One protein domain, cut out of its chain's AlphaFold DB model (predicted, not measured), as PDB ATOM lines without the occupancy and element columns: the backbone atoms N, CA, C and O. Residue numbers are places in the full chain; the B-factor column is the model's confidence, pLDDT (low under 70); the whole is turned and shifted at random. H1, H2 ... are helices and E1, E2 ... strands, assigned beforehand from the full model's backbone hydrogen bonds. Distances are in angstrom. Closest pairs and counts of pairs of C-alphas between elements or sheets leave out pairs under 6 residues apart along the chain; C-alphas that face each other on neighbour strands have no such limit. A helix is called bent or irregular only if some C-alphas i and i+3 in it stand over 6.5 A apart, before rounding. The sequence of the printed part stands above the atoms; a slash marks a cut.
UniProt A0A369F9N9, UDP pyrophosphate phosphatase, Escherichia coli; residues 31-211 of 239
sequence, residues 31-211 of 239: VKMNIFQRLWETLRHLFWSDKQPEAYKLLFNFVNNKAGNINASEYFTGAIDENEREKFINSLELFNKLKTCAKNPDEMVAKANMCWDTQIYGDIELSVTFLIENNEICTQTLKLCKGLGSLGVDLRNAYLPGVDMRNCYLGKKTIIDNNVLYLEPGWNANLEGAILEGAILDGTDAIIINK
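This is residues 31 to 211 of the 239 residues of the protein "UDP pyrophosphate phosphatase" of Escherichia coli (UniProt A0A369F9N9). A strongly twisted sheet of four strands has one helix, H3, running along its strands over one face; H2 packs beside H3, and H1, beyond H2, lies across one end of the domain. Long loops make up much of the rest, and at the opposite end from H1 a loop sticks out with residues 175 to 183. The printed part has 181 residues, with three named helices and then four named strands in the order H1 H2 H3 E1 E2 E3 E4; the sheet's order is E3 E2 E1 E4, mixed. The class is mixed, helices and strands, with 80 residues, under half, in named elements. The whole is compact, with a radius of gyration of the C-alphas of 17.8 A, and elongated, spanning 55 by 35 by 31 A.

In the sheet, E1 is residues 108 to 116, 26.9 A long, E2 is 124 to 132, 26.2 A, E3 is 135 to 144, 26.7 A, and E4 is 163 to 167, ending at C-alpha 167 at (103.059, 122.413, 250.879). H3, residues 82 to 100, is 27.6 A long and begins at C-alpha 82 at (80.092, 130.863, 248.573). H2 is residues 52 to 63, 16.0 A. H1, residues 31 to 46, is 24.3 A long, from C-alpha 31 at (84.900, 134.759, 277.792); it has a kink of 26 degrees near residue 40 and is irregular, with C-alphas 42 and 45 7.3 A apart.

E1, E2 and E3 form a meander, each strand the antiparallel neighbour of the one before, in two hairpins. N 111 and O 129 of E1 and E2 are 2.8 A apart, and N 128 and O 140 of E2 and E3 are 2.8 A apart, within hydrogen-bond range. E4, an edge strand, is parallel to E1, with N 112 and O 164 at 2.8 A. H3 is on the sheet, making two layers, a helix on one face of a sheet, at a height over the sheet of 9.4 A; the closest C-alphas of H3 and E3 are those of Phe 88 and Gln 140, 6.2 A. H2 and H3 form a helical hairpin at a shallow tilt of 24 degrees, opposite ways; H3 touches H2 with residues 91 to 98 alone, closest at the C-alphas of Ala 55 and Leu 98, 5.6 A. H1 touches H2 at a steep tilt of 47 degrees, opposite ways, closest at the C-alphas of Arg 44 and Gln 52, 6.7 A. H1 and H3 are apart. Every O i to N i+4 pair is within hydrogen-bond range in H3, against 10 of 12 in H1 and 7 of 8 in H2.

The two C-alphas farthest apart, those of Asp 50 and Asn 179, are 58.6 A apart. The printed part has no cut. The links H2 to H3 and E3 to E4 are long, 18 residues each, and residues 168 to 211 hold no named element. Mean pLDDT of the printed part is 78.9; 47 residues are under 70, among them 171 to 188 and 202 to 211.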
ATOM      1  N   VAL A  31      83.659 135.542 277.852       62.25
ATOM      2  CA  VAL A  31      84.900 134.759 277.792       62.25
ATOM      3  C   VAL A  31      85.683 135.065 276.510       62.25
ATOM      4  O   VAL A  31      86.916 135.083 276.541       62.25
ATOM      5  N   LYS A  32      84.995 135.397 275.406       62.09
ATOM      6  CA  LYS A  32      85.630 135.783 274.138       62.09
ATOM      7  C   LYS A  32      86.408 137.094 274.240       62.09
ATOM      8  O   LYS A  32      87.510 137.185 273.701       62.09
ATOM      9  N   MET A  33      85.886 138.083 274.967       64.62
ATOM     10  CA  MET A  33      86.560 139.369 275.166       64.62
ATOM     11  C   MET A  33      87.862 139.190 275.961       64.62
ATOM     12  O   MET A  33      88.888 139.768 275.610       64.62
ATOM     13  N   ASN A  34      87.851 138.310 276.969       75.25
ATOM     14  CA  ASN A  34      89.034 138.003 277.778       75.25
ATOM     15  C   ASN A  34      90.138 137.286 276.984       75.25
ATOM     16  O   ASN A  34      91.321 137.547 277.206       75.25
ATOM     17  N   ILE A  35      89.778 136.385 276.064       79.38
ATOM     18  CA  ILE A  35      90.754 135.692 275.205       79.38
ATOM     19  C   ILE A  35      91.384 136.682 274.224       79.38
ATOM     20  O   ILE A  35      92.608 136.730 274.103       79.38
ATOM     21  N   PHE A  36      90.565 137.516 273.581       84.50
ATOM     22  CA  PHE A  36      91.063 138.510 272.639       84.50
ATOM     23  C   PHE A  36      91.989 139.538 273.303       84.50
ATOM     24  O   PHE A  36      93.062 139.819 272.780       84.50
ATOM     25  N   GLN A  37      91.622 140.072 274.473       85.25
ATOM     26  CA  GLN A  37      92.470 141.031 275.191       85.25
ATOM     27  C   GLN A  37      93.836 140.441 275.554       85.25
ATOM     28  O   GLN A  37      94.855 141.107 275.396       85.25
ATOM     29  N   ARG A  38      93.879 139.174 275.987       86.00
ATOM     30  CA  ARG A  38      95.146 138.478 276.262       86.00
ATOM     31  C   ARG A  38      95.990 138.304 275.006       86.00
ATOM     32  O   ARG A  38      97.197 138.529 275.058       86.00
ATOM     33  N   LEU A  39      95.362 137.930 273.891       87.12
ATOM     34  CA  LEU A  39      96.037 137.832 272.602       87.12
ATOM     35  C   LEU A  39      96.624 139.191 272.195       87.12
ATOM     36  O   LEU A  39      97.798 139.274 271.849       87.12
ATOM     37  N   TRP A  40      95.841 140.265 272.309       91.50
ATOM     38  CA  TRP A  40      96.307 141.616 272.012       91.50
ATOM     39  C   TRP A  40      97.490 142.035 272.886       91.50
ATOM     40  O   TRP A  40      98.501 142.469 272.346       91.50
ATOM     41  N   GLU A  41      97.416 141.889 274.211       91.06
ATOM     42  CA  GLU A  41      98.532 142.271 275.091       91.06
ATOM     43  C   GLU A  41      99.798 141.448 274.819       91.06
ATOM     44  O   GLU A  41     100.906 141.964 274.957       91.06
ATOM     45  N   THR A  42      99.642 140.205 274.358       89.31
ATOM     46  CA  THR A  42     100.770 139.371 273.927       89.31
ATOM     47  C   THR A  42     101.392 139.915 272.642       89.31
ATOM     48  O   THR A  42     102.606 140.032 272.565       89.31
ATOM     49  N   LEU A  43     100.589 140.317 271.654       91.50
ATOM     50  CA  LEU A  43     101.072 140.669 270.312       91.50
ATOM     51  C   LEU A  43     101.331 142.168 270.091       91.50
ATOM     52  O   LEU A  43     102.042 142.535 269.160       91.50
ATOM     53  N   ARG A  44     100.787 143.071 270.918       92.94
ATOM     54  CA  ARG A  44     100.810 144.534 270.684       92.94
ATOM     55  C   ARG A  44     102.209 145.116 270.492       92.94
ATOM     56  O   ARG A  44     102.374 146.143 269.833       92.94
ATOM     57  N   HIS A  45     103.211 144.478 271.091       92.56
ATOM     58  CA  HIS A  45     104.604 144.900 271.031       92.56
ATOM     59  C   HIS A  45     105.209 144.735 269.624       92.56
ATOM     60  O   HIS A  45     106.162 145.447 269.294       92.56
ATOM     61  N   LEU A  46     104.608 143.884 268.785       94.44
ATOM     62  CA  LEU A  46     104.988 143.633 267.393       94.44
ATOM     63  C   LEU A  46     104.569 144.751 266.435       94.44
ATOM     64  O   LEU A  46     105.102 144.840 265.333       94.44
ATOM     65  N   PHE A  47     103.654 145.633 266.843       95.62
ATOM     66  CA  PHE A  47     103.123 146.704 265.998       95.62
ATOM     67  C   PHE A  47     103.730 148.065 266.350       95.62
ATOM     68  O   PHE A  47     104.088 148.331 267.505       95.62
ATOM     69  N   TRP A  48     103.833 148.949 265.355       95.56
ATOM     70  CA  TRP A  48     104.235 150.342 265.574       95.56
ATOM     71  C   TRP A  48     103.249 151.061 266.498       95.56
ATOM     72  O   TRP A  48     102.044 150.828 266.434       95.56
ATOM     73  N   SER A  49     103.753 151.934 267.377       94.94
ATOM     74  CA  SER A  49     102.932 152.559 268.426       94.94
ATOM     75  C   SER A  49     101.773 153.387 267.863       94.94
ATOM     76  O   SER A  49     100.689 153.385 268.436       94.94
ATOM     77  N   ASP A  50     101.989 154.078 266.747       95.75
ATOM     78  CA  ASP A  50     100.987 154.863 266.018       95.75
ATOM     79  C   ASP A  50      99.996 153.983 265.235       95.75
ATOM     80  O   ASP A  50      98.861 154.392 264.996       95.75
ATOM     81  N   LYS A  51     100.386 152.745 264.898       96.19
ATOM     82  CA  LYS A  51      99.550 151.749 264.206       96.19
ATOM     83  C   LYS A  51      98.794 150.807 265.142       96.19
ATOM     84  O   LYS A  51      97.879 150.122 264.693       96.19
ATOM     85  N   GLN A  52      99.105 150.784 266.440       92.75
ATOM     86  CA  GLN A  52      98.427 149.924 267.420       92.75
ATOM     87  C   GLN A  52      96.888 150.051 267.409       92.75
ATOM     88  O   GLN A  52      96.222 149.014 267.438       92.75
ATOM     89  N   PRO A  53      96.278 151.252 267.314       93.06
ATOM     90  CA  PRO A  53      94.819 151.369 267.246       93.06
ATOM     91  C   PRO A  53      94.200 150.708 266.004       93.06
ATOM     92  O   PRO A  53      93.080 150.198 266.063       93.06
ATOM     93  N   GLU A  54      94.912 150.729 264.878       94.62
ATOM     94  CA  GLU A  54      94.501 150.094 263.624       94.62
ATOM     95  C   GLU A  54      94.685 148.572 263.701       94.62
ATOM     96  O   GLU A  54      93.733 147.824 263.464       94.62
ATOM     97  N   ALA A  55      95.859 148.117 264.152       94.44
ATOM     98  CA  ALA A  55      96.177 146.705 264.347       94.44
ATOM     99  C   ALA A  55      95.198 146.008 265.306       94.44
ATOM    100  O   ALA A  55      94.742 144.903 265.019       94.44
ATOM    101  N   TYR A  56      94.803 146.670 266.402       92.50
ATOM    102  CA  TYR A  56      93.803 146.149 267.341       92.50
ATOM    103  C   TYR A  56      92.476 145.836 266.638       92.50
ATOM    104  O   TYR A  56      91.909 144.759 266.819       92.50
ATOM    105  N   LYS A  57      91.982 146.765 265.805       92.38
ATOM    106  CA  LYS A  57      90.720 146.599 265.067       92.38
ATOM    107  C   LYS A  57      90.819 145.485 264.027       92.38
ATOM    108  O   LYS A  57      89.891 144.686 263.910       92.38
ATOM    109  N   LEU A  58      91.929 145.424 263.293       93.31
ATOM    110  CA  LEU A  58      92.171 144.398 262.277       93.31
ATOM    111  C   LEU A  58      92.256 143.003 262.904       93.31
ATOM    112  O   LEU A  58      91.522 142.112 262.483       93.31
ATOM    113  N   LEU A  59      93.058 142.836 263.962       91.75
ATOM    114  CA  LEU A  59      93.174 141.574 264.694       91.75
ATOM    115  C   LEU A  59      91.827 141.153 265.297       91.75
ATOM    116  O   LEU A  59      91.460 139.983 265.227       91.75
ATOM    117  N   PHE A  60      91.059 142.098 265.849       88.94
ATOM    118  CA  PHE A  60      89.729 141.812 266.389       88.94
ATOM    119  C   PHE A  60      88.775 141.277 265.323       88.94
ATOM    120  O   PHE A  60      88.093 140.278 265.553       88.94
ATOM    121  N   ASN A  61      88.720 141.927 264.161       88.19
ATOM    122  CA  ASN A  61      87.848 141.498 263.071       88.19
ATOM    123  C   ASN A  61      88.289 140.149 262.492       88.19
ATOM    124  O   ASN A  61      87.431 139.318 262.202       88.19
ATOM    125  N   PHE A  62      89.602 139.928 262.392       90.00
ATOM    126  CA  PHE A  62      90.206 138.689 261.909       90.00
ATOM    127  C   PHE A  62      89.859 137.501 262.817       90.00
ATOM    128  O   PHE A  62      89.257 136.531 262.367       90.00
ATOM    129  N   VAL A  63      90.139 137.610 264.121       86.94
ATOM    130  CA  VAL A  63      89.897 136.530 265.097       86.94
ATOM    131  C   VAL A  63      88.408 136.214 265.251       86.94
ATOM    132  O   VAL A  63      88.033 135.066 265.474       86.94
ATOM    133  N   ASN A  64      87.538 137.219 265.124       82.88
ATOM    134  CA  ASN A  64      86.092 137.024 265.236       82.88
ATOM    135  C   ASN A  64      85.406 136.687 263.904       82.88
ATOM    136  O   ASN A  64      84.179 136.617 263.884       82.88
ATOM    137  N   ASN A  65      86.169 136.500 262.819       76.19
ATOM    138  CA  ASN A  65      85.666 136.195 261.478       76.19
ATOM    139  C   ASN A  65      84.457 137.064 261.089       76.19
ATOM    140  O   ASN A  65      83.408 136.573 260.664       76.19
ATOM    141  N   LYS A  66      84.556 138.376 261.332       74.19
ATOM    142  CA  LYS A  66      83.464 139.286 260.986       74.19
ATOM    143  C   LYS A  66      83.350 139.361 259.471       74.19
ATOM    144  O   LYS A  66      84.343 139.689 258.829       74.19
ATOM    145  N   ALA A  67      82.155 139.106 258.940       63.12
ATOM    146  CA  ALA A  67      81.871 139.215 257.512       63.12
ATOM    147  C   ALA A  67      82.375 140.561 256.963       63.12
ATOM    148  O   ALA A  67      82.085 141.622 257.527       63.12
ATOM    149  N   GLY A  68      83.182 140.496 255.906       63.00
ATOM    150  CA  GLY A  68      83.658 141.668 255.181       63.00
ATOM    151  C   GLY A  68      82.660 142.091 254.104       63.00
ATOM    152  O   GLY A  68      81.902 141.270 253.602       63.00
ATOM    153  N   ASN A  69      82.688 143.365 253.709       61.56
ATOM    154  CA  ASN A  69      82.002 143.854 252.504       61.56
ATOM    155  C   ASN A  69      82.917 143.680 251.283       61.56
ATOM    156  O   ASN A  69      83.322 144.663 250.663       61.56
ATOM    157  N   ILE A  70      83.319 142.447 250.985       65.62
ATOM    158  CA  ILE A  70      84.214 142.163 249.858       65.62
ATOM    159  C   ILE A  70      83.372 141.594 248.730       65.62
ATOM    160  O   ILE A  70      82.582 140.681 248.955       65.62
ATOM    161  N   ASN A  71      83.554 142.098 247.509       67.88
ATOM    162  CA  ASN A  71      83.001 141.434 246.336       67.88
ATOM    163  C   ASN A  71      83.855 140.201 246.004       67.88
ATOM    164  O   ASN A  71      84.700 140.229 245.117       67.88
ATOM    165  N   ALA A  72      83.662 139.128 246.765       72.69
ATOM    166  CA  ALA A  72      84.414 137.884 246.633       72.69
ATOM    167  C   ALA A  72      83.937 136.992 245.476       72.69
ATOM    168  O   ALA A  72      84.546 135.954 245.220       72.69
ATOM    169  N   SER A  73      82.875 137.395 244.769       76.44
ATOM    170  CA  SER A  73      82.271 136.621 243.677       76.44
ATOM    171  C   SER A  73      83.225 136.364 242.505       76.44
ATOM    172  O   SER A  73      83.059 135.375 241.792       76.44
ATOM    173  N   GLU A  74      84.238 137.218 242.320       85.75
ATOM    174  CA  GLU A  74      85.242 137.063 241.263       85.75
ATOM    175  C   GLU A  74      86.374 136.094 241.625       85.75
ATOM    176  O   GLU A  74      87.077 135.633 240.729       85.75
ATOM    177  N   TYR A  75      86.542 135.749 242.905       90.00
ATOM    178  CA  TYR A  75      87.650 134.921 243.377       90.00
ATOM    179  C   TYR A  75      87.245 133.462 243.589       90.00
ATOM    180  O   TYR A  75      86.078 133.151 243.802       90.00
ATOM    181  N   PHE A  76      88.228 132.555 243.561       90.75
ATOM    182  CA  PHE A  76      88.054 131.115 243.802       90.75
ATOM    183  C   PHE A  76      86.844 130.530 243.060       90.75
ATOM    184  O   PHE A  76      85.863 130.093 243.665       90.75
ATOM    185  N   THR A  77      86.911 130.503 241.728       89.31
ATOM    186  CA  THR A  77      85.838 129.956 240.881       89.31
ATOM    187  C   THR A  77      85.523 128.494 241.212       89.31
ATOM    188  O   THR A  77      84.377 128.077 241.077       89.31
ATOM    189  N   GLY A  78      86.513 127.733 241.688       87.88
ATOM    190  CA  GLY A  78      86.336 126.355 242.139       87.88
ATOM    191  C   GLY A  78      85.701 126.182 243.521       87.88
ATOM    192  O   GLY A  78      85.495 125.044 243.933       87.88
ATOM    193  N   ALA A  79      85.418 127.256 244.266       91.75
ATOM    194  CA  ALA A  79      84.832 127.147 245.599       91.75
ATOM    195  C   ALA A  79      83.434 126.524 245.555       91.75
ATOM    196  O   ALA A  79      82.572 126.952 244.787       91.75
ATOM    197  N   ILE A  80      83.211 125.534 246.418       90.25
ATOM    198  CA  ILE A  80      81.934 124.813 246.502       90.25
ATOM    199  C   ILE A  80      80.899 125.607 247.310       90.25
ATOM    200  O   ILE A  80      79.717 125.600 246.973       90.25
ATOM    201  N   ASP A  81      81.343 126.303 248.361       90.12
ATOM    202  CA  ASP A  81      80.494 127.108 249.242       90.12
ATOM    203  C   ASP A  81      80.875 128.593 249.148       90.12
ATOM    204  O   ASP A  81      82.019 128.982 249.398       90.12
ATOM    205  N   GLU A  82      79.904 129.424 248.772       88.06
ATOM    206  CA  GLU A  82      80.092 130.863 248.573       88.06
ATOM    207  C   GLU A  82      80.338 131.623 249.882       88.06
ATOM    208  O   GLU A  82      81.169 132.528 249.924       88.06
ATOM    209  N   ASN A  83      79.681 131.230 250.971       87.69
ATOM    210  CA  ASN A  83      79.811 131.894 252.263       87.69
ATOM    211  C   ASN A  83      81.154 131.554 252.935       87.69
ATOM    212  O   ASN A  83      81.789 132.423 253.536       87.69
ATOM    213  N   GLU A  84      81.630 130.315 252.805       89.06
ATOM    214  CA  GLU A  84      82.980 129.944 253.247       89.06
ATOM    215  C   GLU A  84      84.061 130.604 252.382       89.06
ATOM    216  O   GLU A  84      85.060 131.086 252.919       89.06
ATOM    217  N   ARG A  85      83.832 130.742 251.067       90.75
ATOM    218  CA  ARG A  85      84.705 131.525 250.179       90.75
ATOM    219  C   ARG A  85      84.852 132.973 250.654       90.75
ATOM    220  O   ARG A  85      85.977 133.461 250.761       90.75
ATOM    221  N   GLU A  86      83.748 133.655 250.956       89.75
ATOM    222  CA  GLU A  86      83.770 135.046 251.434       89.75
ATOM    223  C   GLU A  86      84.580 135.202 252.728       89.75
ATOM    224  O   GLU A  86      85.450 136.074 252.827       89.75
ATOM    225  N   LYS A  87      84.346 134.325 253.711       89.00
ATOM    226  CA  LYS A  87      85.086 134.318 254.985       89.00
ATOM    227  C   LYS A  87      86.577 134.058 254.791       89.00
ATOM    228  O   LYS A  87      87.406 134.694 255.449       89.00
ATOM    229  N   PHE A  88      86.914 133.129 253.898       92.00
ATOM    230  CA  PHE A  88      88.289 132.764 253.588       92.00
ATOM    231  C   PHE A  88      89.056 133.955 252.997       92.00
ATOM    232  O   PHE A  88      90.111 134.334 253.513       92.00
ATOM    233  N   ILE A  89      88.486 134.619 251.985       91.50
ATOM    234  CA  ILE A  89      89.078 135.810 251.351       91.50
ATOM    235  C   ILE A  89      89.200 136.959 252.354       91.50
ATOM    236  O   ILE A  89      90.249 137.600 252.442       91.50
ATOM    237  N   ASN A  90      88.164 137.192 253.162       91.31
ATOM    238  CA  ASN A  90      88.179 138.243 254.176       91.31
ATOM    239  C   ASN A  90      89.256 138.026 255.239       91.31
ATOM    240  O   ASN A  90      89.918 138.977 255.656       91.31
ATOM    241  N   SER A  91      89.485 136.776 255.640       91.62
ATOM    242  CA  SER A  91      90.557 136.436 256.576       91.62
ATOM    243  C   SER A  91      91.934 136.768 255.990       91.62
ATOM    244  O   SER A  91      92.744 137.398 256.668       91.62
ATOM    245  N   LEU A  92      92.177 136.424 254.719       93.00
ATOM    246  CA  LEU A  92      93.417 136.767 254.014       93.00
ATOM    247  C   LEU A  92      93.615 138.283 253.894       93.00
ATOM    248  O   LEU A  92      94.709 138.786 254.150       93.00
ATOM    249  N   GLU A  93      92.568 139.029 253.541       91.81
ATOM    250  CA  GLU A  93      92.649 140.484 253.402       91.81
ATOM    251  C   GLU A  93      92.939 141.170 254.745       91.81
ATOM    252  O   GLU A  93      93.826 142.024 254.831       91.81
ATOM    253  N   LEU A  94      92.231 140.781 255.810       93.06
ATOM    254  CA  LEU A  94      92.459 141.315 257.152       93.06
ATOM    255  C   LEU A  94      93.862 140.984 257.660       93.06
ATOM    256  O   LEU A  94      94.511 141.857 258.237       93.06
ATOM    257  N   PHE A  95      94.346 139.763 257.421       95.00
ATOM    258  CA  PHE A  95      95.689 139.355 257.818       95.00
ATOM    259  C   PHE A  95      96.770 140.148 257.076       95.00
ATOM    260  O   PHE A  95      97.688 140.676 257.703       95.00
ATOM    261  N   ASN A  96      96.627 140.322 255.759       93.25
ATOM    262  CA  ASN A  96      97.568 141.110 254.965       93.25
ATOM    263  C   ASN A  96      97.546 142.597 255.344       93.25
ATOM    264  O   ASN A  96      98.605 143.212 255.442       93.25
ATOM    265  N   LYS A  97      96.376 143.172 255.660       94.62
ATOM    266  CA  LYS A  97      96.290 144.529 256.228       94.62
ATOM    267  C   LYS A  97      96.976 144.612 257.590       94.62
ATOM    268  O   LYS A  97      97.757 145.533 257.813       94.62
ATOM    269  N   LEU A  98      96.743 143.642 258.478       95.06
ATOM    270  CA  LEU A  98      97.367 143.591 259.804       95.06
ATOM    271  C   LEU A  98      98.897 143.535 259.701       95.06
ATOM    272  O   LEU A  98      99.589 144.232 260.444       95.06
ATOM    273  N   LYS A  99      99.416 142.776 258.731       95.44
ATOM    274  CA  LYS A  99     100.846 142.664 258.427       95.44
ATOM    275  C   LYS A  99     101.491 144.011 258.071       95.44
ATOM    276  O   LYS A  99     102.634 144.245 258.453       95.44
ATOM    277  N   THR A 100     100.759 144.946 257.456       95.50
ATOM    278  CA  THR A 100     101.269 146.310 257.177       95.50
ATOM    279  C   THR A 100     101.458 147.179 258.428       95.50
ATOM    280  O   THR A 100     102.194 148.163 258.391       95.50
ATOM    281  N   CYS A 101     100.819 146.828 259.549       96.88
ATOM    282  CA  CYS A 101     100.977 147.534 260.821       96.88
ATOM    283  C   CYS A 101     102.186 147.042 261.639       96.88
ATOM    284  O   CYS A 101     102.542 147.665 262.647       96.88
ATOM    285  N   ALA A 102     102.771 145.900 261.266       96.19
ATOM    286  CA  ALA A 102     103.823 145.236 262.024       96.19
ATOM    287  C   ALA A 102     105.187 145.922 261.844       96.19
ATOM    288  O   ALA A 102     105.509 146.457 260.784       96.19
ATOM    289  N   LYS A 103     106.019 145.872 262.889       96.94
ATOM    290  CA  LYS A 103     107.430 146.288 262.842       96.94
ATOM    291  C   LYS A 103     108.263 145.346 261.980       96.94
ATOM    292  O   LYS A 103     109.148 145.802 261.268       96.94
ATOM    293  N   ASN A 104     107.963 144.050 262.066       94.88
ATOM    294  CA  ASN A 104     108.560 143.003 261.249       94.88
ATOM    295  C   ASN A 104     107.444 142.172 260.588       94.88
ATOM    296  O   ASN A 104     106.915 141.255 261.220       94.88
ATOM    297  N   PRO A 105     107.052 142.497 259.344       93.31
ATOM    298  CA  PRO A 105     106.034 141.751 258.605       93.31
ATOM    299  C   PRO A 105     106.358 140.262 258.403       93.31
ATOM    300  O   PRO A 105     105.436 139.468 258.213       93.31
ATOM    301  N   ASP A 106     107.630 139.865 258.443       92.00
ATOM    302  CA  ASP A 106     108.050 138.480 258.190       92.00
ATOM    303  C   ASP A 106     107.683 137.523 259.332       92.00
ATOM    304  O   ASP A 106     107.508 136.329 259.097       92.00
ATOM    305  N   GLU A 107     107.451 138.042 260.543       91.75
ATOM    306  CA  GLU A 107     106.930 137.263 261.680       91.75
ATOM    307  C   GLU A 107     105.454 136.876 261.511       91.75
ATOM    308  O   GLU A 107     104.921 136.081 262.285       91.75
ATOM    309  N   MET A 108     104.775 137.447 260.514       95.12
ATOM    310  CA  MET A 108     103.375 137.188 260.197       95.12
ATOM    311  C   MET A 108     103.287 136.387 258.898       95.12
ATOM    312  O   MET A 108     103.493 136.918 257.801       95.12
ATOM    313  N   VAL A 109     102.971 135.098 259.020       95.50
ATOM    314  CA  VAL A 109     103.030 134.130 257.916       95.50
ATOM    315  C   VAL A 109     101.682 133.443 257.740       95.50
ATOM    316  O   VAL A 109     101.108 132.948 258.703       95.50
ATOM    317  N   ALA A 110     101.199 133.359 256.503       96.81
ATOM    318  CA  ALA A 110     100.076 132.508 256.127       96.81
ATOM    319  C   ALA A 110     100.622 131.300 255.356       96.81
ATOM    320  O   ALA A 110     101.274 131.483 254.332       96.81
ATOM    321  N   LYS A 111     100.395 130.078 255.846       95.50
ATOM    322  CA  LYS A 111     100.874 128.835 255.223       95.50
ATOM    323  C   LYS A 111      99.707 128.045 254.668       95.50
ATOM    324  O   LYS A 111      98.809 127.683 255.422       95.50
ATOM    325  N   ALA A 112      99.738 127.763 253.375       92.56
ATOM    326  CA  ALA A 112      98.746 126.935 252.723       92.56
ATOM    327  C   ALA A 112      99.138 125.455 252.731       92.56
ATOM    328  O   ALA A 112     100.311 125.087 252.640       92.56
ATOM    329  N   ASN A 113      98.119 124.608 252.792       87.88
ATOM    330  CA  ASN A 113      98.216 123.173 252.611       87.88
ATOM    331  C   ASN A 113      96.995 122.676 251.829       87.88
ATOM    332  O   ASN A 113      95.910 123.249 251.928       87.88
ATOM    333  N   MET A 114      97.170 121.612 251.045       83.19
ATOM    334  CA  MET A 114      96.076 120.987 250.303       83.19
ATOM    335  C   MET A 114      95.981 119.507 250.644       83.19
ATOM    336  O   MET A 114      96.989 118.803 250.635       83.19
ATOM    337  N   CYS A 115      94.774 119.016 250.894       78.38
ATOM    338  CA  CYS A 115      94.514 117.588 251.022       78.38
ATOM    339  C   CYS A 115      93.259 117.190 250.244       78.38
ATOM    340  O   CYS A 115      92.402 118.015 249.937       78.38
ATOM    341  N   TRP A 116      93.174 115.913 249.881       71.56
ATOM    342  CA  TRP A 116      91.967 115.364 249.277       71.56
ATOM    343  C   TRP A 116      90.936 115.099 250.366       71.56
ATOM    344  O   TRP A 116      91.269 114.494 251.391       71.56
ATOM    345  N   ASP A 117      89.688 115.500 250.124       64.81
ATOM    346  CA  ASP A 117      88.586 115.088 250.980       64.81
ATOM    347  C   ASP A 117      88.404 113.571 250.823       64.81
ATOM    348  O   ASP A 117      87.897 113.064 249.822       64.81
ATOM    349  N   THR A 118      88.870 112.822 251.823       55.91
ATOM    350  CA  THR A 118      88.821 111.351 251.831       55.91
ATOM    351  C   THR A 118      87.399 110.782 251.750       55.91
ATOM    352  O   THR A 118      87.243 109.594 251.470       55.91
ATOM    353  N   GLN A 119      86.367 111.602 251.989       52.75
ATOM    354  CA  GLN A 119      84.963 111.183 251.986       52.75
ATOM    355  C   GLN A 119      84.291 111.376 250.621       52.75
ATOM    356  O   GLN A 119      83.381 110.621 250.278       52.75
ATOM    357  N   ILE A 120      84.744 112.351 249.827       56.62
ATOM    358  CA  ILE A 120      84.189 112.674 248.510       56.62
ATOM    359  C   ILE A 120      85.340 112.600 247.509       56.62
ATOM    360  O   ILE A 120      86.091 113.557 247.352       56.62
ATOM    361  N   TYR A 121      85.485 111.450 246.838       54.03
ATOM    362  CA  TYR A 121      86.485 111.195 245.787       54.03
ATOM    363  C   TYR A 121      86.383 112.242 244.658       54.03
ATOM    364  O   TYR A 121      85.734 112.045 243.630       54.03
ATOM    365  N   GLY A 122      86.993 113.408 244.837       60.94
ATOM    366  CA  GLY A 122      86.465 114.589 244.169       60.94
ATOM    367  C   GLY A 122      87.086 115.870 244.669       60.94
ATOM    368  O   GLY A 122      87.844 116.506 243.946       60.94
ATOM    369  N   ASP A 123      86.755 116.214 245.901       71.44
ATOM    370  CA  ASP A 123      86.943 117.568 246.387       71.44
ATOM    371  C   ASP A 123      88.305 117.725 247.056       71.44
ATOM    372  O   ASP A 123      88.870 116.791 247.636       71.44
ATOM    373  N   ILE A 124      88.852 118.927 246.932       81.44
ATOM    374  CA  ILE A 124      90.160 119.288 247.462       81.44
ATOM    375  C   ILE A 124      89.948 120.344 248.527       81.44
ATOM    376  O   ILE A 124      89.270 121.348 248.317       81.44
ATOM    377  N   GLU A 125      90.535 120.110 249.686       87.12
ATOM    378  CA  GLU A 125      90.510 121.035 250.795       87.12
ATOM    379  C   GLU A 125      91.779 121.887 250.767       87.12
ATOM    380  O   GLU A 125      92.887 121.374 250.929       87.12
ATOM    381  N   LEU A 126      91.618 123.193 250.549       90.69
ATOM    382  CA  LEU A 126      92.665 124.188 250.743       90.69
ATOM    383  C   LEU A 126      92.555 124.739 252.164       90.69
ATOM    384  O   LEU A 126      91.571 125.386 252.504       90.69
ATOM    385  N   SER A 127      93.586 124.525 252.972       92.50
ATOM    386  CA  SER A 127      93.713 125.116 254.304       92.50
ATOM    387  C   SER A 127      94.792 126.193 254.301       92.50
ATOM    388  O   SER A 127      95.826 126.028 253.661       92.50
ATOM    389  N   VAL A 128      94.554 127.302 255.000       96.12
ATOM    390  CA  VAL A 128      95.537 128.359 255.257       96.12
ATOM    391  C   VAL A 128      95.632 128.584 256.757       96.12
ATOM    392  O   VAL A 128      94.684 129.046 257.392       96.12
ATOM    393  N   THR A 129      96.795 128.267 257.312       96.19
ATOM    394  CA  THR A 129      97.141 128.486 258.714       96.19
ATOM    395  C   THR A 129      97.840 129.829 258.862       96.19
ATOM    396  O   THR A 129      98.853 130.089 258.212       96.19
ATOM    397  N   PHE A 130      97.315 130.683 259.734       95.38
ATOM    398  CA  PHE A 130      97.853 132.011 260.012       95.38
ATOM    399  C   PHE A 130      98.695 131.982 261.282       95.38
ATOM    400  O   PHE A 130      98.202 131.628 262.355       95.38
ATOM    401  N   LEU A 131      99.961 132.375 261.163       94.19
ATOM    402  CA  LEU A 131     100.939 132.359 262.242       94.19
ATOM    403  C   LEU A 131     101.465 133.762 262.544       94.19
ATOM    404  O   LEU A 131     101.708 134.550 261.627       94.19
ATOM    405  N   ILE A 132     101.692 134.040 263.828       92.62
ATOM    406  CA  ILE A 132     102.405 135.228 264.314       92.62
ATOM    407  C   ILE A 132     103.486 134.761 265.296       92.62
ATOM    408  O   ILE A 132     103.167 134.078 266.270       92.62
ATOM    409  N   GLU A 133     104.757 135.072 265.027       91.06
ATOM    410  CA  GLU A 133     105.921 134.556 265.780       91.06
ATOM    411  C   GLU A 133     105.902 133.017 265.920       91.06
ATOM    412  O   GLU A 133     106.190 132.456 266.975       91.06
ATOM    413  N   ASN A 134     105.502 132.312 264.855       86.31
ATOM    414  CA  ASN A 134     105.280 130.855 264.811       86.31
ATOM    415  C   ASN A 134     104.110 130.311 265.653       86.31
ATOM    416  O   ASN A 134     103.879 129.101 265.640       86.31
ATOM    417  N   ASN A 135     103.340 131.158 266.334       87.81
ATOM    418  CA  ASN A 135     102.121 130.730 267.015       87.81
ATOM    419  C   ASN A 135     100.958 130.701 266.024       87.81
ATOM    420  O   ASN A 135     100.664 131.715 265.392       87.81
ATOM    421  N   GLU A 136     100.281 129.560 265.910       92.19
ATOM    422  CA  GLU A 136      99.041 129.461 265.145       92.19
ATOM    423  C   GLU A 136      97.941 130.293 265.814       92.19
ATOM    424  O   GLU A 136      97.602 130.090 266.981       92.19
ATOM    425  N   ILE A 137      97.380 131.234 265.057       90.56
ATOM    426  CA  ILE A 137      96.248 132.057 265.489       90.56
ATOM    427  C   ILE A 137      94.937 131.377 265.109       90.56
ATOM    428  O   ILE A 137      94.028 131.266 265.931       90.56
ATOM    429  N   CYS A 138      94.842 130.937 263.855       90.31
ATOM    430  CA  CYS A 138      93.742 130.136 263.342       90.31
ATOM    431  C   CYS A 138      94.124 129.477 262.012       90.31
ATOM    432  O   CYS A 138      95.070 129.895 261.336       90.31
ATOM    433  N   THR A 139      93.325 128.489 261.618       92.75
ATOM    434  CA  THR A 139      93.357 127.878 260.292       92.75
ATOM    435  C   THR A 139      92.000 128.080 259.627       92.75
ATOM    436  O   THR A 139      90.964 127.851 260.253       92.75
ATOM    437  N   GLN A 140      92.009 128.538 258.375       92.69
ATOM    438  CA  GLN A 140      90.817 128.665 257.539       92.69
ATOM    439  C   GLN A 140      90.848 127.633 256.428       92.69
ATOM    440  O   GLN A 140      91.904 127.366 255.861       92.69
ATOM    441  N   THR A 141      89.680 127.105 256.088       92.06
ATOM    442  CA  THR A 141      89.543 126.015 255.130       92.06
ATOM    443  C   THR A 141      88.549 126.387 254.041       92.06
ATOM    444  O   THR A 141      87.500 126.960 254.323       92.06
ATOM    445  N   LEU A 142      88.864 126.029 252.800       92.31
ATOM    446  CA  LEU A 142      88.007 126.202 251.639       92.31
ATOM    447  C   LEU A 142      87.957 124.902 250.834       92.31
ATOM    448  O   LEU A 142      88.993 124.382 250.417       92.31
ATOM    449  N   LYS A 143      86.747 124.391 250.595       90.88
ATOM    450  CA  LYS A 143      86.539 123.241 249.710       90.88
ATOM    451  C   LYS A 143      86.461 123.691 248.256       90.88
ATOM    452  O   LYS A 143      85.712 124.614 247.925       90.88
ATOM    453  N   LEU A 144      87.218 123.011 247.407       87.69
ATOM    454  CA  LEU A 144      87.375 123.297 245.990       87.69
ATOM    455  C   LEU A 144      86.979 122.073 245.162       87.69
ATOM    456  O   LEU A 144      87.329 120.942 245.501       87.69
ATOM    457  N   CYS A 145      86.276 122.306 244.060       84.44
ATOM    458  CA  CYS A 145      85.946 121.270 243.095       84.44
ATOM    459  C   CYS A 145      87.136 120.957 242.166       84.44
ATOM    460  O   CYS A 145      88.142 121.676 242.099       84.44
ATOM    461  N   LYS A 146      87.007 119.864 241.407       77.06
ATOM    462  CA  LYS A 146      87.933 119.528 240.315       77.06
ATOM    463  C   LYS A 146      87.774 120.512 239.158       77.06
ATOM    464  O   LYS A 146      86.655 120.837 238.763       77.06
ATOM    465  N   GLY A 147      88.886 120.909 238.545       67.00
ATOM    466  CA  GLY A 147      88.867 121.736 237.340       67.00
ATOM    467  C   GLY A 147      88.223 121.001 236.166       67.00
ATOM    468  O   GLY A 147      88.597 119.869 235.861       67.00
ATOM    469  N   LEU A 148      87.284 121.652 235.473       59.62
ATOM    470  CA  LEU A 148      86.614 121.107 234.284       59.62
ATOM    471  C   LEU A 148      87.638 120.609 233.246       59.62
ATOM    472  O   LEU A 148      88.464 121.378 232.761       59.62
ATOM    473  N   GLY A 149      87.582 119.318 232.900       56.47
ATOM    474  CA  GLY A 149      88.497 118.699 231.930       56.47
ATOM    475  C   GLY A 149      89.900 118.369 232.466       56.47
ATOM    476  O   GLY A 149      90.732 117.878 231.705       56.47
ATOM    477  N   SER A 150      90.162 118.592 233.757       54.66
ATOM    478  CA  SER A 150      91.397 118.213 234.455       54.66
ATOM    479  C   SER A 150      91.088 117.310 235.654       54.66
ATOM    480  O   SER A 150      89.991 117.349 236.204       54.66
ATOM    481  N   LEU A 151      92.053 116.501 236.090       57.00
ATOM    482  CA  LEU A 151      91.953 115.745 237.347       57.00
ATOM    483  C   LEU A 151      92.566 116.524 238.534       57.00
ATOM    484  O   LEU A 151      92.771 115.948 239.600       57.00
ATOM    485  N   GLY A 152      92.848 117.822 238.355       70.75
ATOM    486  CA  GLY A 152      93.469 118.709 239.341       70.75
ATOM    487  C   GLY A 152      92.488 119.704 239.973       70.75
ATOM    488  O   GLY A 152      91.317 119.774 239.596       70.75
ATOM    489  N   VAL A 153      92.972 120.478 240.949       79.81
ATOM    490  CA  VAL A 153      92.179 121.482 241.681       79.81
ATOM    491  C   VAL A 153      91.821 122.687 240.804       79.81
ATOM    492  O   VAL A 153      92.667 123.194 240.064       79.81
ATOM    493  N   ASP A 154      90.579 123.173 240.901       84.31
ATOM    494  CA  ASP A 154      90.167 124.437 240.283       84.31
ATOM    495  C   ASP A 154      90.523 125.634 241.184       84.31
ATOM    496  O   ASP A 154      89.804 125.975 242.122       84.31
ATOM    497  N   LEU A 155      91.654 126.281 240.896       86.75
ATOM    498  CA  LEU A 155      92.119 127.508 241.554       86.75
ATOM    499  C   LEU A 155      91.973 128.730 240.638       86.75
ATOM    500  O   LEU A 155      92.705 129.715 240.789       86.75
ATOM    501  N   ARG A 156      91.041 128.693 239.678       87.19
ATOM    502  CA  ARG A 156      90.797 129.854 238.825       87.19
ATOM    503  C   ARG A 156      90.382 131.046 239.669       87.19
ATOM    504  O   ARG A 156      89.554 130.925 240.577       87.19
ATOM    505  N   ASN A 157      90.991 132.188 239.378       90.25
ATOM    506  CA  ASN A 157      90.847 133.420 240.144       90.25
ATOM    507  C   ASN A 157      91.134 133.242 241.651       90.25
ATOM    508  O   ASN A 157      90.554 133.938 242.482       90.25
ATOM    509  N   ALA A 158      91.985 132.293 242.057       91.19
ATOM    510  CA  ALA A 158      92.354 132.148 243.466       91.19
ATOM    511  C   ALA A 158      93.017 133.430 243.991       91.19
ATOM    512  O   ALA A 158      93.911 133.979 243.350       91.19
ATOM    513  N   TYR A 159      92.603 133.888 245.173       91.94
ATOM    514  CA  TYR A 159      93.195 135.037 245.857       91.94
ATOM    515  C   TYR A 159      94.097 134.539 246.985       91.94
ATOM    516  O   TYR A 159      93.605 134.179 248.051       91.94
ATOM    517  N   LEU A 160      95.408 134.465 246.739       92.88
ATOM    518  CA  LEU A 160      96.399 133.948 247.695       92.88
ATOM    519  C   LEU A 160      97.651 134.846 247.809       92.88
ATOM    520  O   LEU A 160      98.773 134.332 247.802       92.88
ATOM    521  N   PRO A 161      97.518 136.184 247.915       89.88
ATOM    522  CA  PRO A 161      98.684 137.049 248.028       89.88
ATOM    523  C   PRO A 161      99.421 136.835 249.356       89.88
ATOM    524  O   PRO A 161      98.803 136.771 250.421       89.88
ATOM    525  N   GLY A 162     100.752 136.754 249.290       89.38
ATOM    526  CA  GLY A 162     101.628 136.594 250.455       89.38
ATOM    527  C   GLY A 162     101.589 135.213 251.120       89.38
ATOM    528  O   GLY A 162     102.196 135.037 252.177       89.38
ATOM    529  N   VAL A 163     100.864 134.247 250.545       93.81
ATOM    530  CA  VAL A 163     100.682 132.913 251.128       93.81
ATOM    531  C   VAL A 163     101.861 132.003 250.771       93.81
ATOM    532  O   VAL A 163     102.267 131.895 249.615       93.81
ATOM    533  N   ASP A 164     102.405 131.313 251.768       92.00
ATOM    534  CA  ASP A 164     103.397 130.257 251.587       92.00
ATOM    535  C   ASP A 164     102.699 128.973 251.139       92.00
ATOM    536  O   ASP A 164     102.040 128.307 251.934       92.00
ATOM    537  N   MET A 165     102.822 128.631 249.858       87.31
ATOM    538  CA  MET A 165     102.137 127.493 249.243       87.31
ATOM    539  C   MET A 165     103.069 126.311 248.973       87.31
ATOM    540  O   MET A 165     102.723 125.424 248.196       87.31
ATOM    541  N   ARG A 166     104.246 126.253 249.603       83.44
ATOM    542  CA  ARG A 166     105.233 125.187 249.349       83.44
ATOM    543  C   ARG A 166     104.719 123.781 249.663       83.44
ATOM    544  O   ARG A 166     105.195 122.814 249.080       83.44
ATOM    545  N   ASN A 167     103.722 123.673 250.540       79.62
ATOM    546  CA  ASN A 167     103.059 122.413 250.879       79.62
ATOM    547  C   ASN A 167     101.817 122.122 250.012       79.62
ATOM    548  O   ASN A 167     101.107 121.152 250.266       79.62
ATOM    549  N   CYS A 168     101.517 122.944 249.001       80.62
ATOM    550  CA  CYS A 168     100.378 122.740 248.108       80.62
ATOM    551  C   CYS A 168     100.743 121.899 246.879       80.62
ATOM    552  O   CYS A 168     101.799 122.054 246.263       80.62
ATOM    553  N   TYR A 169      99.800 121.054 246.462       72.62
ATOM    554  CA  TYR A 169      99.910 120.236 245.256       72.62
ATOM    555  C   TYR A 169      99.449 121.027 244.025       72.62
ATOM    556  O   TYR A 169      98.295 120.941 243.618       72.62
ATOM    557  N   LEU A 170     100.348 121.831 243.449       72.12
ATOM    558  CA  LEU A 170     100.023 122.708 242.310       72.12
ATOM    559  C   LEU A 170     100.377 122.124 240.932       72.12
ATOM    560  O   LEU A 170      99.919 122.644 239.914       72.12
ATOM    561  N   GLY A 171     101.152 121.041 240.880       61.91
ATOM    562  CA  GLY A 171     101.551 120.406 239.627       61.91
ATOM    563  C   GLY A 171     101.958 118.942 239.784       61.91
ATOM    564  O   GLY A 171     101.688 118.299 240.801       61.91
ATOM    565  N   LYS A 172     102.583 118.397 238.735       50.84
ATOM    566  CA  LYS A 172     102.847 116.963 238.579       50.84
ATOM    567  C   LYS A 172     103.874 116.454 239.595       50.84
ATOM    568  O   LYS A 172     105.063 116.370 239.295       50.84
ATOM    569  N   LYS A 173     103.407 116.005 240.757       41.22
ATOM    570  CA  LYS A 173     104.233 115.225 241.679       41.22
ATOM    571  C   LYS A 173     104.597 113.891 241.037       41.22
ATOM    572  O   LYS A 173     103.735 113.068 240.744       41.22
ATOM    573  N   THR A 174     105.882 113.662 240.788       41.25
ATOM    574  CA  THR A 174     106.353 112.331 240.381       41.25
ATOM    575  C   THR A 174     106.502 111.509 241.657       41.25
ATOM    576  O   THR A 174     107.518 111.604 242.338       41.25
ATOM    577  N   ILE A 175     105.470 110.754 242.043       39.66
ATOM    578  CA  ILE A 175     105.589 109.800 243.155       39.66
ATOM    579  C   ILE A 175     106.483 108.653 242.676       39.66
ATOM    580  O   ILE A 175     106.084 107.867 241.821       39.66
ATOM    581  N   ILE A 176     107.707 108.580 243.203       38.62
ATOM    582  CA  ILE A 176     108.609 107.438 243.029       38.62
ATOM    583  C   ILE A 176     108.469 106.574 244.284       38.62
ATOM    584  O   ILE A 176     109.297 106.649 245.185       38.62
ATOM    585  N   ASP A 177     107.398 105.790 244.383       35.50
ATOM    586  CA  ASP A 177     107.386 104.661 245.314       35.50
ATOM    587  C   ASP A 177     106.660 103.468 244.689       35.50
ATOM    588  O   ASP A 177     105.600 103.597 244.076       35.50
ATOM    589  N   ASN A 178     107.296 102.305 244.785       39.66
ATOM    590  CA  ASN A 178     107.050 101.131 243.951       39.66
ATOM    591  C   ASN A 178     105.896 100.245 244.438       39.66
ATOM    592  O   ASN A 178     105.712  99.157 243.900       39.66
ATOM    593  N   ASN A 179     105.104 100.676 245.419       39.81
ATOM    594  CA  ASN A 179     104.000  99.877 245.945       39.81
ATOM    595  C   ASN A 179     102.721 100.706 246.090       39.81
ATOM    596  O   ASN A 179     102.427 101.230 247.154       39.81
ATOM    597  N   VAL A 180     101.954 100.714 244.994       44.03
ATOM    598  CA  VAL A 180     100.505 100.971 244.906       44.03
ATOM    599  C   VAL A 180     100.036 102.342 245.413       44.03
ATOM    600  O   VAL A 180      99.975 102.581 246.610       44.03
ATOM    601  N   LEU A 181      99.583 103.189 244.478       34.06
ATOM    602  CA  LEU A 181      98.240 103.803 244.437       34.06
ATOM    603  C   LEU A 181      98.142 104.697 243.174       34.06
ATOM    604  O   LEU A 181      98.667 105.801 243.137       34.06
ATOM    605  N   TYR A 182      97.450 104.175 242.153       34.81
ATOM    606  CA  TYR A 182      96.937 104.844 240.941       34.81
ATOM    607  C   TYR A 182      97.932 105.437 239.916       34.81
ATOM    608  O   TYR A 182      98.529 106.495 240.087       34.81
ATOM    609  N   LEU A 183      97.992 104.775 238.757       39.94
ATOM    610  CA  LEU A 183      98.491 105.295 237.482       39.94
ATOM    611  C   LEU A 183      97.357 106.044 236.745       39.94
ATOM    612  O   LEU A 183      96.743 105.430 235.883       39.94
ATOM    613  N   GLU A 184      97.040 107.318 237.028       36.78
ATOM    614  CA  GLU A 184      96.010 108.072 236.264       36.78
ATOM    615  C   GLU A 184      96.302 109.598 236.137       36.78
ATOM    616  O   GLU A 184      97.033 110.150 236.960       36.78
ATOM    617  N   PRO A 185      95.820 110.283 235.069       38.97
ATOM    618  CA  PRO A 185      96.371 111.554 234.560       38.97
ATOM    619  C   PRO A 185      96.047 112.815 235.404       38.97
ATOM    620  O   PRO A 185      95.214 112.782 236.293       38.97
ATOM    621  N   GLY A 186      96.673 113.967 235.104       47.03
ATOM    622  CA  GLY A 186      96.051 115.296 235.302       47.03
ATOM    623  C   GLY A 186      96.232 116.065 236.625       47.03
ATOM    624  O   GLY A 186      95.333 116.814 236.985       47.03
ATOM    625  N   TRP A 187      97.366 115.958 237.322       57.19
ATOM    626  CA  TRP A 187      97.624 116.625 238.618       57.19
ATOM    627  C   TRP A 187      98.063 118.100 238.517       57.19
ATOM    628  O   TRP A 187      98.925 118.546 239.266       57.19
ATOM    629  N   ASN A 188      97.512 118.861 237.574       66.38
ATOM    630  CA  ASN A 188      97.847 120.277 237.425       66.38
ATOM    631  C   ASN A 188      96.705 121.124 237.982       66.38
ATOM    632  O   ASN A 188      95.570 120.994 237.522       66.38
ATOM    633  N   ALA A 189      97.003 121.988 238.950       75.50
ATOM    634  CA  ALA A 189      96.046 122.990 239.388       75.50
ATOM    635  C   ALA A 189      95.729 123.946 238.228       75.50
ATOM    636  O   ALA A 189      96.638 124.395 237.524       75.50
ATOM    637  N   ASN A 190      94.455 124.289 238.035       77.94
ATOM    638  CA  ASN A 190      94.098 125.372 237.128       77.94
ATOM    639  C   ASN A 190      94.234 126.708 237.866       77.94
ATOM    640  O   ASN A 190      93.428 127.001 238.738       77.94
ATOM    641  N   LEU A 191      95.248 127.498 237.517       81.00
ATOM    642  CA  LEU A 191      95.567 128.789 238.144       81.00
ATOM    643  C   LEU A 191      95.209 129.993 237.254       81.00
ATOM    644  O   LEU A 191      95.727 131.090 237.462       81.00
ATOM    645  N   GLU A 192      94.370 129.814 236.229       82.25
ATOM    646  CA  GLU A 192      93.967 130.916 235.347       82.25
ATOM    647  C   GLU A 192      93.346 132.066 236.163       82.25
ATOM    648  O   GLU A 192      92.420 131.865 236.944       82.25
ATOM    649  N   GLY A 193      93.891 133.275 236.016       82.56
ATOM    650  CA  GLY A 193      93.431 134.464 236.742       82.56
ATOM    651  C   GLY A 193      93.831 134.542 238.223       82.56
ATOM    652  O   GLY A 193      93.433 135.488 238.895       82.56
ATOM    653  N   ALA A 194      94.614 133.595 238.754       86.88
ATOM    654  CA  ALA A 194      95.007 133.609 240.165       86.88
ATOM    655  C   ALA A 194      95.890 134.821 240.533       86.88
ATOM    656  O   ALA A 194      96.835 135.176 239.821       86.88
ATOM    657  N   ILE A 195      95.612 135.419 241.694       88.69
ATOM    658  CA  ILE A 195      96.393 136.493 242.314       88.69
ATOM    659  C   ILE A 195      97.334 135.874 243.349       88.69
ATOM    660  O   ILE A 195      96.921 135.521 244.454       88.69
ATOM    661  N   LEU A 196      98.611 135.765 242.978       85.25
ATOM    662  CA  LEU A 196      99.676 135.132 243.770       85.25
ATOM    663  C   LEU A 196     100.808 136.113 244.132       85.25
ATOM    664  O   LEU A 196     101.954 135.710 244.319       85.25
ATOM    665  N   GLU A 197     100.531 137.419 244.176       86.12
ATOM    666  CA  GLU A 197     101.554 138.424 244.493       86.12
ATOM    667  C   GLU A 197     102.162 138.170 245.881       86.12
ATOM    668  O   GLU A 197     101.448 138.048 246.873       86.12
ATOM    669  N   GLY A 198     103.490 138.042 245.949       83.00
ATOM    670  CA  GLY A 198     104.206 137.721 247.188       83.00
ATOM    671  C   GLY A 198     104.012 136.290 247.707       83.00
ATOM    672  O   GLY A 198     104.522 135.981 248.780       83.00
ATOM    673  N   ALA A 199     103.291 135.419 246.990       85.31
ATOM    674  CA  ALA A 199     103.157 134.014 247.365       85.31
ATOM    675  C   ALA A 199     104.483 133.260 247.175       85.31
ATOM    676  O   ALA A 199     105.225 133.512 246.222       85.31
ATOM    677  N   ILE A 200     104.768 132.305 248.062       82.88
ATOM    678  CA  ILE A 200     105.985 131.483 247.998       82.88
ATOM    679  C   ILE A 200     105.634 130.135 247.371       82.88
ATOM    680  O   ILE A 200     104.857 129.367 247.940       82.88
ATOM    681  N   LEU A 201     106.224 129.846 246.207       74.31
ATOM    682  CA  LEU A 201     105.986 128.619 245.429       74.31
ATOM    683  C   LEU A 201     107.212 127.686 245.360       74.31
ATOM    684  O   LEU A 201     107.120 126.605 244.775       74.31
ATOM    685  N   ASP A 202     108.351 128.080 245.941       63.41
ATOM    686  CA  ASP A 202     109.618 127.337 245.871       63.41
ATOM    687  C   ASP A 202     109.513 125.945 246.512       63.41
ATOM    688  O   ASP A 202     109.402 125.810 247.729       63.41
ATOM    689  N   GLY A 203     109.581 124.895 245.692       53.41
ATOM    690  CA  GLY A 203     109.398 123.504 246.126       53.41
ATOM    691  C   GLY A 203     108.030 122.909 245.785       53.41
ATOM    692  O   GLY A 203     107.809 121.730 246.047       53.41
ATOM    693  N   THR A 204     107.133 123.679 245.162       54.03
ATOM    694  CA  THR A 204     105.949 123.112 244.504       54.03
ATOM    695  C   THR A 204     106.354 122.487 243.165       54.03
ATOM    696  O   THR A 204     107.165 123.056 242.433       54.03
ATOM    697  N   ASP A 205     105.777 121.335 242.803       52.44
ATOM    698  CA  ASP A 205     105.986 120.668 241.501       52.44
ATOM    699  C   ASP A 205     105.305 121.430 240.331       52.44
ATOM    700  O   ASP A 205     104.721 120.838 239.421       52.44
ATOM    701  N   ALA A 206     105.314 122.766 240.357       46.00
ATOM    702  CA  ALA A 206     104.656 123.639 239.392       46.00
ATOM    703  C   ALA A 206     105.469 123.735 238.086       46.00
ATOM    704  O   ALA A 206     106.194 124.696 237.832       46.00
ATOM    705  N   ILE A 207     105.354 122.723 237.223       45.56
ATOM    706  CA  ILE A 207     105.913 122.773 235.866       45.56
ATOM    707  C   ILE A 207     104.989 123.609 234.966       45.56
ATOM    708  O   ILE A 207     103.908 123.175 234.581       45.56
ATOM    709  N   ILE A 208     105.498 124.785 234.588       42.53
ATOM    710  CA  ILE A 208     105.036 125.690 233.522       42.53
ATOM    711  C   ILE A 208     103.707 126.390 233.820       42.53
ATOM    712  O   ILE A 208     102.623 126.032 233.364       42.53
ATOM    713  N   ILE A 209     103.850 127.513 234.515       43.84
ATOM    714  CA  ILE A 209     102.897 128.612 234.517       43.84
ATOM    715  C   ILE A 209     102.829 129.173 233.088       43.84
ATOM    716  O   ILE A 209     103.737 129.881 232.645       43.84
ATOM    717  N   ASN A 210     101.748 128.901 232.357       39.22
ATOM    718  CA  ASN A 210     101.389 129.737 231.216       39.22
ATOM    719  C   ASN A 210     101.063 131.141 231.755       39.22
ATOM    720  O   ASN A 210      99.950 131.414 232.182       39.22
ATOM    721  N   LYS A 211     102.066 132.025 231.732       40.16
ATOM    722  CA  LYS A 211     101.915 133.485 231.677       40.16
ATOM    723  C   LYS A 211     101.060 134.095 232.812       40.16
ATOM    724  O   LYS A 211     100.035 134.718 232.552       40.16
TER     725      LYS A 211